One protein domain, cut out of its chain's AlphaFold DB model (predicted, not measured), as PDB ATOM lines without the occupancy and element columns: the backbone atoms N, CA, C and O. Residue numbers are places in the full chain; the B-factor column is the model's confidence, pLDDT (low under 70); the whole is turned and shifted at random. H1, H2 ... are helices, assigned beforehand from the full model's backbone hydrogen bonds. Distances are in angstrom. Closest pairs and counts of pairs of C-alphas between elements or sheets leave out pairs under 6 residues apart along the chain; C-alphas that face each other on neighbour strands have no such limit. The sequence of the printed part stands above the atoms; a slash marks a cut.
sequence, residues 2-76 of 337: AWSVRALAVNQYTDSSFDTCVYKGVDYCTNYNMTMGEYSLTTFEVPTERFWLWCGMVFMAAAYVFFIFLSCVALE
ATOM      1  N   ALA A   2      20.997 -16.696  39.204       73.31
ATOM      2  CA  ALA A   2      21.008 -17.794  40.188       73.31
ATOM      3  C   ALA A   2      19.622 -18.135  40.783       73.31
ATOM      4  O   ALA A   2      19.266 -19.304  40.891       73.31
ATOM      5  N   TRP A   3      18.805 -17.127  41.100       72.31
ATOM      6  CA  TRP A   3      17.446 -17.318  41.626       72.31
ATOM      7  C   TRP A   3      16.473 -17.911  40.598       72.31
ATOM      8  O   TRP A   3      15.665 -18.769  40.940       72.31
ATOM      9  N   SER A   4      16.597 -17.516  39.329       71.75
ATOM     10  CA  SER A   4      15.787 -18.047  38.227       71.75
ATOM     11  C   SER A   4      16.109 -19.520  37.950       71.75
ATOM     12  O   SER A   4      15.199 -20.320  37.772       71.75
ATOM     13  N   VAL A   5      17.396 -19.893  37.977       77.69
ATOM     14  CA  VAL A   5      17.843 -21.288  37.810       77.69
ATOM     15  C   VAL A   5      17.356 -22.164  38.966       77.69
ATOM     16  O   VAL A   5      16.896 -23.278  38.735       77.69
ATOM     17  N   ARG A   6      17.380 -21.644  40.199       78.75
ATOM     18  CA  ARG A   6      16.843 -22.342  41.379       78.75
ATOM     19  C   ARG A   6      15.336 -22.570  41.276       78.75
ATOM     20  O   ARG A   6      14.889 -23.690  41.482       78.75
ATOM     21  N   ALA A   7      14.563 -21.547  40.910       76.75
ATOM     22  CA  ALA A   7      13.118 -21.689  40.730       76.75
ATOM     23  C   ALA A   7      12.771 -22.677  39.600       76.75
ATOM     24  O   ALA A   7      11.864 -23.491  39.756       76.75
ATOM     25  N   LEU A   8      13.525 -22.662  38.494       80.94
ATOM     26  CA  LEU A   8      13.357 -23.614  37.393       80.94
ATOM     27  C   LEU A   8      13.651 -25.057  37.834       80.94
ATOM     28  O   LEU A   8      12.872 -25.956  37.529       80.94
ATOM     29  N   ALA A   9      14.745 -25.268  38.573       80.81
ATOM     30  CA  ALA A   9      15.110 -26.580  39.098       80.81
ATOM     31  C   ALA A   9      14.026 -27.115  40.043       80.81
ATOM     32  O   ALA A   9      13.552 -28.232  39.855       80.81
ATOM     33  N   VAL A  10      13.553 -26.302  40.992       81.06
ATOM     34  CA  VAL A  10      12.456 -26.705  41.885       81.06
ATOM     35  C   VAL A  10      11.209 -27.064  41.079       81.06
ATOM     36  O   VAL A  10      10.638 -28.118  41.330       81.06
ATOM     37  N   ASN A  11      10.832 -26.271  40.067       82.06
ATOM     38  CA  ASN A  11       9.654 -26.529  39.230       82.06
ATOM     39  C   ASN A  11       9.747 -27.854  38.459       82.06
ATOM     40  O   ASN A  11       8.762 -28.572  38.333       82.06
ATOM     41  N   GLN A  12      10.928 -28.177  37.932       83.31
ATOM     42  CA  GLN A  12      11.135 -29.380  37.131       83.31
ATOM     43  C   GLN A  12      11.179 -30.649  37.991       83.31
ATOM     44  O   GLN A  12      10.604 -31.664  37.613       83.31
ATOM     45  N   TYR A  13      11.835 -30.593  39.152       80.62
ATOM     46  CA  TYR A  13      11.992 -31.747  40.041       80.62
ATOM     47  C   TYR A  13      10.808 -31.960  41.001       80.62
ATOM     48  O   TYR A  13      10.777 -32.979  41.684       80.62
ATOM     49  N   THR A  14       9.821 -31.053  41.032       76.00
ATOM     50  CA  THR A  14       8.517 -31.282  41.699       76.00
ATOM     51  C   THR A  14       7.434 -31.834  40.768       76.00
ATOM     52  O   THR A  14       6.299 -32.025  41.209       76.00
ATOM     53  N   ASP A  15       7.747 -32.106  39.498       81.25
ATOM     54  CA  ASP A  15       6.802 -32.749  38.587       81.25
ATOM     55  C   ASP A  15       6.518 -34.207  38.996       81.25
ATOM     56  O   ASP A  15       7.373 -34.923  39.518       81.25
ATOM     57  N   SER A  16       5.302 -34.665  38.697       77.88
ATOM     58  CA  SER A  16       4.788 -36.003  39.021       77.88
ATOM     59  C   SER A  16       5.651 -37.153  38.479       77.88
ATOM     60  O   SER A  16       5.636 -38.253  39.025       77.88
ATOM     61  N   SER A  17       6.435 -36.899  37.427       79.75
ATOM     62  CA  SER A  17       7.400 -37.845  36.860       79.75
ATOM     63  C   SER A  17       8.608 -38.124  37.771       79.75
ATOM     64  O   SER A  17       9.161 -39.226  37.732       79.75
ATOM     65  N   PHE A  18       9.000 -37.160  38.610       78.56
ATOM     66  CA  PHE A  18      10.134 -37.250  39.541       78.56
ATOM     67  C   PHE A  18       9.698 -37.406  41.005       78.56
ATOM     68  O   PHE A  18      10.504 -37.803  41.848       78.56
ATOM     69  N   ASP A  19       8.412 -37.198  41.301       79.62
ATOM     70  CA  ASP A  19       7.794 -37.458  42.605       79.62
ATOM     71  C   ASP A  19       7.434 -38.947  42.789       79.62
ATOM     72  O   ASP A  19       6.296 -39.336  43.050       79.62
ATOM     73  N   THR A  20       8.421 -39.818  42.571       83.69
ATOM     74  CA  THR A  20       8.270 -41.273  42.686       83.69
ATOM     75  C   THR A  20       9.323 -41.863  43.620       83.69
ATOM     76  O   THR A  20      10.463 -41.401  43.683       83.69
ATOM     77  N   CYS A  21       8.931 -42.901  44.364       78.56
ATOM     78  CA  CYS A  21       9.835 -43.604  45.276       78.56
ATOM     79  C   CYS A  21      10.850 -44.479  44.541       78.56
ATOM     80  O   CYS A  21      11.999 -44.562  44.956       78.56
ATOM     81  N   VAL A  22      10.446 -45.112  43.437       78.31
ATOM     82  CA  VAL A  22      11.310 -46.000  42.654       78.31
ATOM     83  C   VAL A  22      11.553 -45.373  41.294       78.31
ATOM     84  O   VAL A  22      10.647 -45.301  40.467       78.31
ATOM     85  N   TYR A  23      12.792 -44.958  41.043       77.56
ATOM     86  CA  TYR A  23      13.186 -44.356  39.776       77.56
ATOM     87  C   TYR A  23      14.415 -45.077  39.217       77.56
ATOM     88  O   TYR A  23      15.425 -45.235  39.899       77.56
ATOM     89  N   LYS A  24      14.317 -45.566  37.973       78.56
ATOM     90  CA  LYS A  24      15.367 -46.343  37.277       78.56
ATOM     91  C   LYS A  24      15.981 -47.487  38.112       78.56
ATOM     92  O   LYS A  24      17.180 -47.741  38.037       78.56
ATOM     93  N   GLY A  25      15.152 -48.200  38.876       76.56
ATOM     94  CA  GLY A  25      15.563 -49.393  39.631       76.56
ATOM     95  C   GLY A  25      16.211 -49.120  40.992       76.56
ATOM     96  O   GLY A  25      16.630 -50.071  41.645       76.56
ATOM     97  N   VAL A  26      16.265 -47.860  41.437       79.12
ATOM     98  CA  VAL A  26      16.687 -47.475  42.792       79.12
ATOM     99  C   VAL A  26      15.467 -46.988  43.567       79.12
ATOM    100  O   VAL A  26      14.699 -46.168  43.061       79.12
ATOM    101  N   ASP A  27      15.282 -47.507  44.780       82.69
ATOM    102  CA  ASP A  27      14.227 -47.072  45.699       82.69
ATOM    103  C   ASP A  27      14.772 -45.987  46.637       82.69
ATOM    104  O   ASP A  27      15.593 -46.242  47.519       82.69
ATOM    105  N   TYR A  28      14.365 -44.747  46.396       81.44
ATOM    106  CA  TYR A  28      14.807 -43.565  47.130       81.44
ATOM    107  C   TYR A  28      14.074 -43.417  48.469       81.44
ATOM    108  O   TYR A  28      14.669 -42.947  49.441       81.44
ATOM    109  N   CYS A  29      12.834 -43.904  48.569       81.12
ATOM    110  CA  CYS A  29      12.040 -43.802  49.791       81.12
ATOM    111  C   CYS A  29      12.559 -44.742  50.885       81.12
ATOM    112  O   CYS A  29      12.626 -44.349  52.046       81.12
ATOM    113  N   THR A  30      12.987 -45.959  50.538       79.00
ATOM    114  CA  THR A  30      13.536 -46.899  51.534       79.00
ATOM    115  C   THR A  30      14.978 -46.587  51.928       79.00
ATOM    116  O   THR A  30      15.343 -46.780  53.086       79.00
ATOM    117  N   ASN A  31      15.790 -46.072  51.000       80.44
ATOM    118  CA  ASN A  31      17.210 -45.805  51.252       80.44
ATOM    119  C   ASN A  31      17.483 -44.419  51.853       80.44
ATOM    120  O   ASN A  31      18.417 -44.273  52.640       80.44
ATOM    121  N   TYR A  32      16.692 -43.407  51.488       77.94
ATOM    122  CA  TYR A  32      16.949 -42.007  51.846       77.94
ATOM    123  C   TYR A  32      15.744 -41.301  52.480       77.94
ATOM    124  O   TYR A  32      15.866 -40.138  52.854       77.94
ATOM    125  N   ASN A  33      14.605 -41.989  52.643       82.75
ATOM    126  CA  ASN A  33      13.371 -41.455  53.239       82.75
ATOM    127  C   ASN A  33      12.830 -40.184  52.546       82.75
ATOM    128  O   ASN A  33      12.178 -39.360  53.181       82.75
ATOM    129  N   MET A  34      13.127 -40.019  51.252       83.62
ATOM    130  CA  MET A  34      12.735 -38.875  50.416       83.62
ATOM    131  C   MET A  34      12.375 -39.366  49.006       83.62
ATOM    132  O   MET A  34      12.844 -40.428  48.581       83.62
ATOM    133  N   THR A  35      11.561 -38.612  48.260       83.44
ATOM    134  CA  THR A  35      11.278 -38.935  46.848       83.44
ATOM    135  C   THR A  35      12.472 -38.578  45.961       83.44
ATOM    136  O   THR A  35      13.348 -37.805  46.353       83.44
ATOM    137  N   MET A  36      12.550 -39.159  44.759       83.00
ATOM    138  CA  MET A  36      13.677 -38.925  43.847       83.00
ATOM    139  C   MET A  36      13.891 -37.427  43.554       83.00
ATOM    140  O   MET A  36      15.031 -36.953  43.583       83.00
ATOM    141  N   GLY A  37      12.807 -36.678  43.322       81.62
ATOM    142  CA  GLY A  37      12.842 -35.233  43.088       81.62
ATOM    143  C   GLY A  37      13.417 -34.447  44.268       81.62
ATOM    144  O   GLY A  37      14.319 -33.626  44.082       81.62
ATOM    145  N   GLU A  38      12.967 -34.745  45.489       81.25
ATOM    146  CA  GLU A  38      13.483 -34.107  46.706       81.25
ATOM    147  C   GLU A  38      14.949 -34.462  46.964       81.25
ATOM    148  O   GLU A  38      15.752 -33.568  47.226       81.25
ATOM    149  N   TYR A  39      15.324 -35.734  46.805       83.31
ATOM    150  CA  TYR A  39      16.703 -36.197  46.960       83.31
ATOM    151  C   TYR A  39      17.663 -35.495  45.984       83.31
ATOM    152  O   TYR A  39      18.758 -35.057  46.362       83.31
ATOM    153  N   SER A  40      17.254 -35.349  44.718       82.75
ATOM    154  CA  SER A  40      18.057 -34.666  43.700       82.75
ATOM    155  C   SER A  40      18.232 -33.184  44.032       82.75
ATOM    156  O   SER A  40      19.336 -32.660  43.907       82.75
ATOM    157  N   LEU A  41      17.177 -32.507  44.493       83.00
ATOM    158  CA  LEU A  41      17.251 -31.104  44.904       83.00
ATOM    159  C   LEU A  41      18.157 -30.916  46.132       83.00
ATOM    160  O   LEU A  41      19.001 -30.019  46.123       83.00
ATOM    161  N   THR A  42      18.069 -31.801  47.134       82.81
ATOM    162  CA  THR A  42      18.940 -31.742  48.321       82.81
ATOM    163  C   THR A  42      20.405 -32.019  48.005       82.81
ATOM    164  O   THR A  42      21.279 -31.399  48.602       82.81
ATOM    165  N   THR A  43      20.693 -32.895  47.036       83.75
ATOM    166  CA  THR A  43      22.073 -33.206  46.616       83.75
ATOM    167  C   THR A  43      22.783 -31.982  46.031       83.75
ATOM    168  O   THR A  43      23.989 -31.826  46.197       83.75
ATOM    169  N   PHE A  44      22.037 -31.091  45.370       81.81
ATOM    170  CA  PHE A  44      22.556 -29.840  44.810       81.81
ATOM    171  C   PHE A  44      22.356 -28.626  45.736       81.81
ATOM    172  O   PHE A  44      22.483 -27.490  45.276       81.81
ATOM    173  N   GLU A  45      22.031 -28.848  47.017       78.88
ATOM    174  CA  GLU A  45      21.765 -27.802  48.021       78.88
ATOM    175  C   GLU A  45      20.688 -26.784  47.581       78.88
ATOM    176  O   GLU A  45      20.718 -25.603  47.940       78.88
ATOM    177  N   VAL A  46      19.717 -27.231  46.777       79.00
ATOM    178  CA  VAL A  46      18.588 -26.405  46.333       79.00
ATOM    179  C   VAL A  46      17.416 -26.611  47.301       79.00
ATOM    180  O   VAL A  46      17.031 -27.755  47.546       79.00
ATOM    181  N   PRO A  47      16.817 -25.539  47.859       74.06
ATOM    182  CA  PRO A  47      15.685 -25.673  48.773       74.06
ATOM    183  C   PRO A  47      14.475 -26.294  48.062       74.06
ATOM    184  O   PRO A  47      14.089 -25.846  46.984       74.06
ATOM    185  N   THR A  48      13.864 -27.309  48.676       66.88
ATOM    186  CA  THR A  48      12.744 -28.094  48.115       66.88
ATOM    187  C   THR A  48      11.373 -27.437  48.303       66.88
ATOM    188  O   THR A  48      10.372 -27.897  47.754       66.88
ATOM    189  N   GLU A  49      11.295 -26.346  49.067       76.19
ATOM    190  CA  GLU A  49      10.025 -25.707  49.400       76.19
ATOM    191  C   GLU A  49       9.381 -25.013  48.190       76.19
ATOM    192  O   GLU A  49       9.969 -24.143  47.540       76.19
ATOM    193  N   ARG A  50       8.097 -25.309  47.945       70.00
ATOM    194  CA  ARG A  50       7.310 -24.732  46.836       70.00
ATOM    195  C   ARG A  50       7.150 -23.204  46.906       70.00
ATOM    196  O   ARG A  50       6.800 -22.583  45.905       70.00
ATOM    197  N   PHE A  51       7.436 -22.583  48.051       78.31
ATOM    198  CA  PHE A  51       7.434 -21.126  48.216       78.31
ATOM    199  C   PHE A  51       8.465 -20.426  47.309       78.31
ATOM    200  O   PHE A  51       8.203 -19.337  46.793       78.31
ATOM    201  N   TRP A  52       9.594 -21.080  47.012       72.31
ATOM    202  CA  TRP A  52      10.649 -20.522  46.158       72.31
ATOM    203  C   TRP A  52      10.206 -20.274  44.712       72.31
ATOM    204  O   TRP A  52      10.749 -19.385  44.051       72.31
ATOM    205  N   LEU A  53       9.182 -20.989  44.233       75.38
ATOM    206  CA  LEU A  53       8.581 -20.761  42.915       75.38
ATOM    207  C   LEU A  53       7.919 -19.384  42.832       75.38
ATOM    208  O   LEU A  53       8.140 -18.643  41.873       75.38
ATOM    209  N   TRP A  54       7.162 -19.009  43.867       81.38
ATOM    210  CA  TRP A  54       6.530 -17.695  43.954       81.38
ATOM    211  C   TRP A  54       7.563 -16.577  44.062       81.38
ATOM    212  O   TRP A  54       7.462 -15.587  43.340       81.38
ATOM    213  N   CYS A  55       8.607 -16.759  44.874       81.06
ATOM    214  CA  CYS A  55       9.716 -15.807  44.938       81.06
ATOM    215  C   CYS A  55      10.418 -15.637  43.582       81.06
ATOM    216  O   CYS A  55      10.742 -14.514  43.198       81.06
ATOM    217  N   GLY A  56      10.613 -16.727  42.831       79.44
ATOM    218  CA  GLY A  56      11.186 -16.694  41.485       79.44
ATOM    219  C   GLY A  56      10.318 -15.930  40.482       79.44
ATOM    220  O   GLY A  56      10.835 -15.089  39.746       79.44
ATOM    221  N   MET A  57       9.003 -16.163  40.481       82.25
ATOM    222  CA  MET A  57       8.060 -15.450  39.609       82.25
ATOM    223  C   MET A  57       8.002 -13.953  39.924       82.25
ATOM    224  O   MET A  57       8.080 -13.131  39.011       82.25
ATOM    225  N   VAL A  58       7.938 -13.589  41.210       87.88
ATOM    226  CA  VAL A  58       7.953 -12.185  41.649       87.88
ATOM    227  C   VAL A  58       9.266 -11.507  41.259       87.88
ATOM    228  O   VAL A  58       9.248 -10.394  40.735       87.88
ATOM    229  N   PHE A  59      10.405 -12.184  41.435       86.06
ATOM    230  CA  PHE A  59      11.706 -11.663  41.020       86.06
ATOM    231  C   PHE A  59      11.788 -11.438  39.502       86.06
ATOM    232  O   PHE A  59      12.284 -10.402  39.068       86.06
ATOM    233  N   MET A  60      11.280 -12.369  38.686       84.00
ATOM    234  CA  MET A  60      11.256 -12.222  37.225       84.00
ATOM    235  C   MET A  60      10.365 -11.059  36.778       84.00
ATOM    236  O   MET A  60      10.775 -10.279  35.921       84.00
ATOM    237  N   ALA A  61       9.183 -10.907  37.382       88.69
ATOM    238  CA  ALA A  61       8.291  -9.784  37.103       88.69
ATOM    239  C   ALA A  61       8.930  -8.439  37.497       88.69
ATOM    240  O   ALA A  61       8.912  -7.492  36.713       88.69
ATOM    241  N   ALA A  62       9.562  -8.370  38.672       90.81
ATOM    242  CA  ALA A  62      10.264  -7.174  39.131       90.81
ATOM    243  C   ALA A  62      11.461  -6.825  38.232       90.81
ATOM    244  O   ALA A  62      11.632  -5.666  37.862       90.81
ATOM    245  N   ALA A  63      12.260  -7.820  37.831       88.81
ATOM    246  CA  ALA A  63      13.376  -7.622  36.912       88.81
ATOM    247  C   ALA A  63      12.897  -7.127  35.541       88.81
ATOM    248  O   ALA A  63      13.491  -6.208  34.986       88.81
ATOM    249  N   TYR A  64      11.804  -7.684  35.014       91.75
ATOM    250  CA  TYR A  64      11.209  -7.244  33.753       91.75
ATOM    251  C   TYR A  64      10.771  -5.775  33.804       91.75
ATOM    252  O   TYR A  64      11.163  -4.989  32.943       91.75
ATOM    253  N   VAL A  65      10.032  -5.382  34.847       94.69
ATOM    254  CA  VAL A  65       9.609  -3.986  35.043       94.69
ATOM    255  C   VAL A  65      10.817  -3.065  35.215       94.69
ATOM    256  O   VAL A  65      10.853  -1.993  34.617       94.69
ATOM    257  N   PHE A  66      11.834  -3.490  35.967       94.44
ATOM    258  CA  PHE A  66      13.067  -2.728  36.154       94.44
ATOM    259  C   PHE A  66      13.829  -2.514  34.839       94.44
ATOM    260  O   PHE A  66      14.240  -1.393  34.553       94.44
ATOM    261  N   PHE A  67      13.992  -3.551  34.012       92.94
ATOM    262  CA  PHE A  67      14.671  -3.422  32.721       92.94
ATOM    263  C   PHE A  67      13.872  -2.589  31.720       92.94
ATOM    264  O   PHE A  67      14.475  -1.832  30.961       92.94
ATOM    265  N   ILE A  68      12.537  -2.666  31.737       93.44
ATOM    266  CA  ILE A  68      11.690  -1.767  30.942       93.44
ATOM    267  C   ILE A  68      11.862  -0.327  31.403       93.44
ATOM    268  O   ILE A  68      12.097   0.541  30.573       93.44
ATOM    269  N   PHE A  69      11.809  -0.074  32.711       94.31
ATOM    270  CA  PHE A  69      12.006   1.264  33.255       94.31
ATOM    271  C   PHE A  69      13.387   1.819  32.892       94.31
ATOM    272  O   PHE A  69      13.484   2.933  32.392       94.31
ATOM    273  N   LEU A  70      14.447   1.021  33.056       91.81
ATOM    274  CA  LEU A  70      15.801   1.394  32.649       91.81
ATOM    275  C   LEU A  70      15.884   1.665  31.141       91.81
ATOM    276  O   LEU A  70      16.571   2.594  30.738       91.81
ATOM    277  N   SER A  71      15.176   0.891  30.314       87.19
ATOM    278  CA  SER A  71      15.119   1.103  28.862       87.19
ATOM    279  C   SER A  71      14.374   2.390  28.506       87.19
ATOM    280  O   SER A  71      14.832   3.127  27.642       87.19
ATOM    281  N   CYS A  72      13.270   2.703  29.189       89.06
ATOM    282  CA  CYS A  72      12.559   3.972  29.032       89.06
ATOM    283  C   CYS A  72      13.444   5.155  29.434       89.06
ATOM    284  O   CYS A  72      13.591   6.087  28.653       89.06
ATOM    285  N   VAL A  73      14.103   5.081  30.594       89.88
ATOM    286  CA  VAL A  73      15.040   6.114  31.062       89.88
ATOM    287  C   VAL A  73      16.235   6.242  30.120       89.88
ATOM    288  O   VAL A  73      16.652   7.354  29.819       89.88
ATOM    289  N   ALA A  74      16.780   5.135  29.612       87.06
ATOM    290  CA  ALA A  74      17.857   5.166  28.631       87.06
ATOM    291  C   ALA A  74      17.401   5.813  27.320       87.06
ATOM    292  O   ALA A  74      18.134   6.616  26.768       87.06
ATOM    293  N   LEU A  75      16.193   5.534  26.833       80.75
ATOM    294  CA  LEU A  75      15.669   6.188  25.631       80.75
ATOM    295  C   LEU A  75      15.366   7.677  25.855       80.75
ATOM    296  O   LEU A  75      15.506   8.466  24.925       80.75
ATOM    297  N   GLU A  76      14.981   8.064  27.071       82.44
ATOM    298  CA  GLU A  76      14.661   9.449  27.422       82.44
ATOM    299  C   GLU A  76      15.916  10.302  27.685       82.44
ATOM    300  O   GLU A  76      15.998  11.436  27.220       82.44
TER     301      GLU A  76
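Overview. This is residues 2 to 76 of the 337 residues of the protein "Pleiotropic drug resistance protein ABC superfamily" of Phytophthora nicotianae (UniProt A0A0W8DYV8). A long helix, H4, sticks out with residues 61 to 76 as a free arm from a small body, in which H1 packs on H3 and on the body end of H4, while the short H2 packs on H3 at the end far from the arm. The printed part has 75 residues with four named helices, in the order H1, H2, H3, H4, and no named strand; the class is all helix. It is only just extended, close to loose, with a radius of gyration of the C-alphas of 17.4 A; the spans are 61 by 19 by 16 A, and the arm makes much of the length.

Arrangement. H1, residues 2 to 13, touches H3, residues 36 to 43, with residues 9 to 13 alone; the closest C-alphas, of Tyr 13 and Gly 37, are 4.7 A apart. These two run opposite ways at a shallow tilt of 28 degrees. H2, residues 28 to 32, touches H3, the closest C-alphas being those of Tyr 28 and Met 36, 5.8 A apart. H4, residues 51 to 76, touches H1 with residues 52 to 60 alone; the closest C-alphas, of Ala 7 and Leu 53, are 5.1 A apart. H1 and H4 run opposite ways at a steep tilt of 40 degrees. H2 and H4 are apart. In H1, H2, H3 and H4 every O i to N i+4 pair is within hydrogen-bond range.

Along the chain. H1 begins at C-alpha 2, (21.008, -17.794, 40.188), and is 16.6 A long. H2 measures 5.4 A and H3 10.5 A. H4 runs 37.7 A from C-alpha 51, (7.434, -21.126, 48.216), to C-alpha 76, (14.661, 9.449, 27.422).

Size, cuts and confidence. The two C-alphas farthest apart, of Thr 30 and Glu 76, are 61.3 A apart. The link from H1 to H2 is long, and in it residues 22 to 23 pair with residues 26 to 27, antiparallel. The printed part has no cut; residue 48 alone is under 70 in pLDDT.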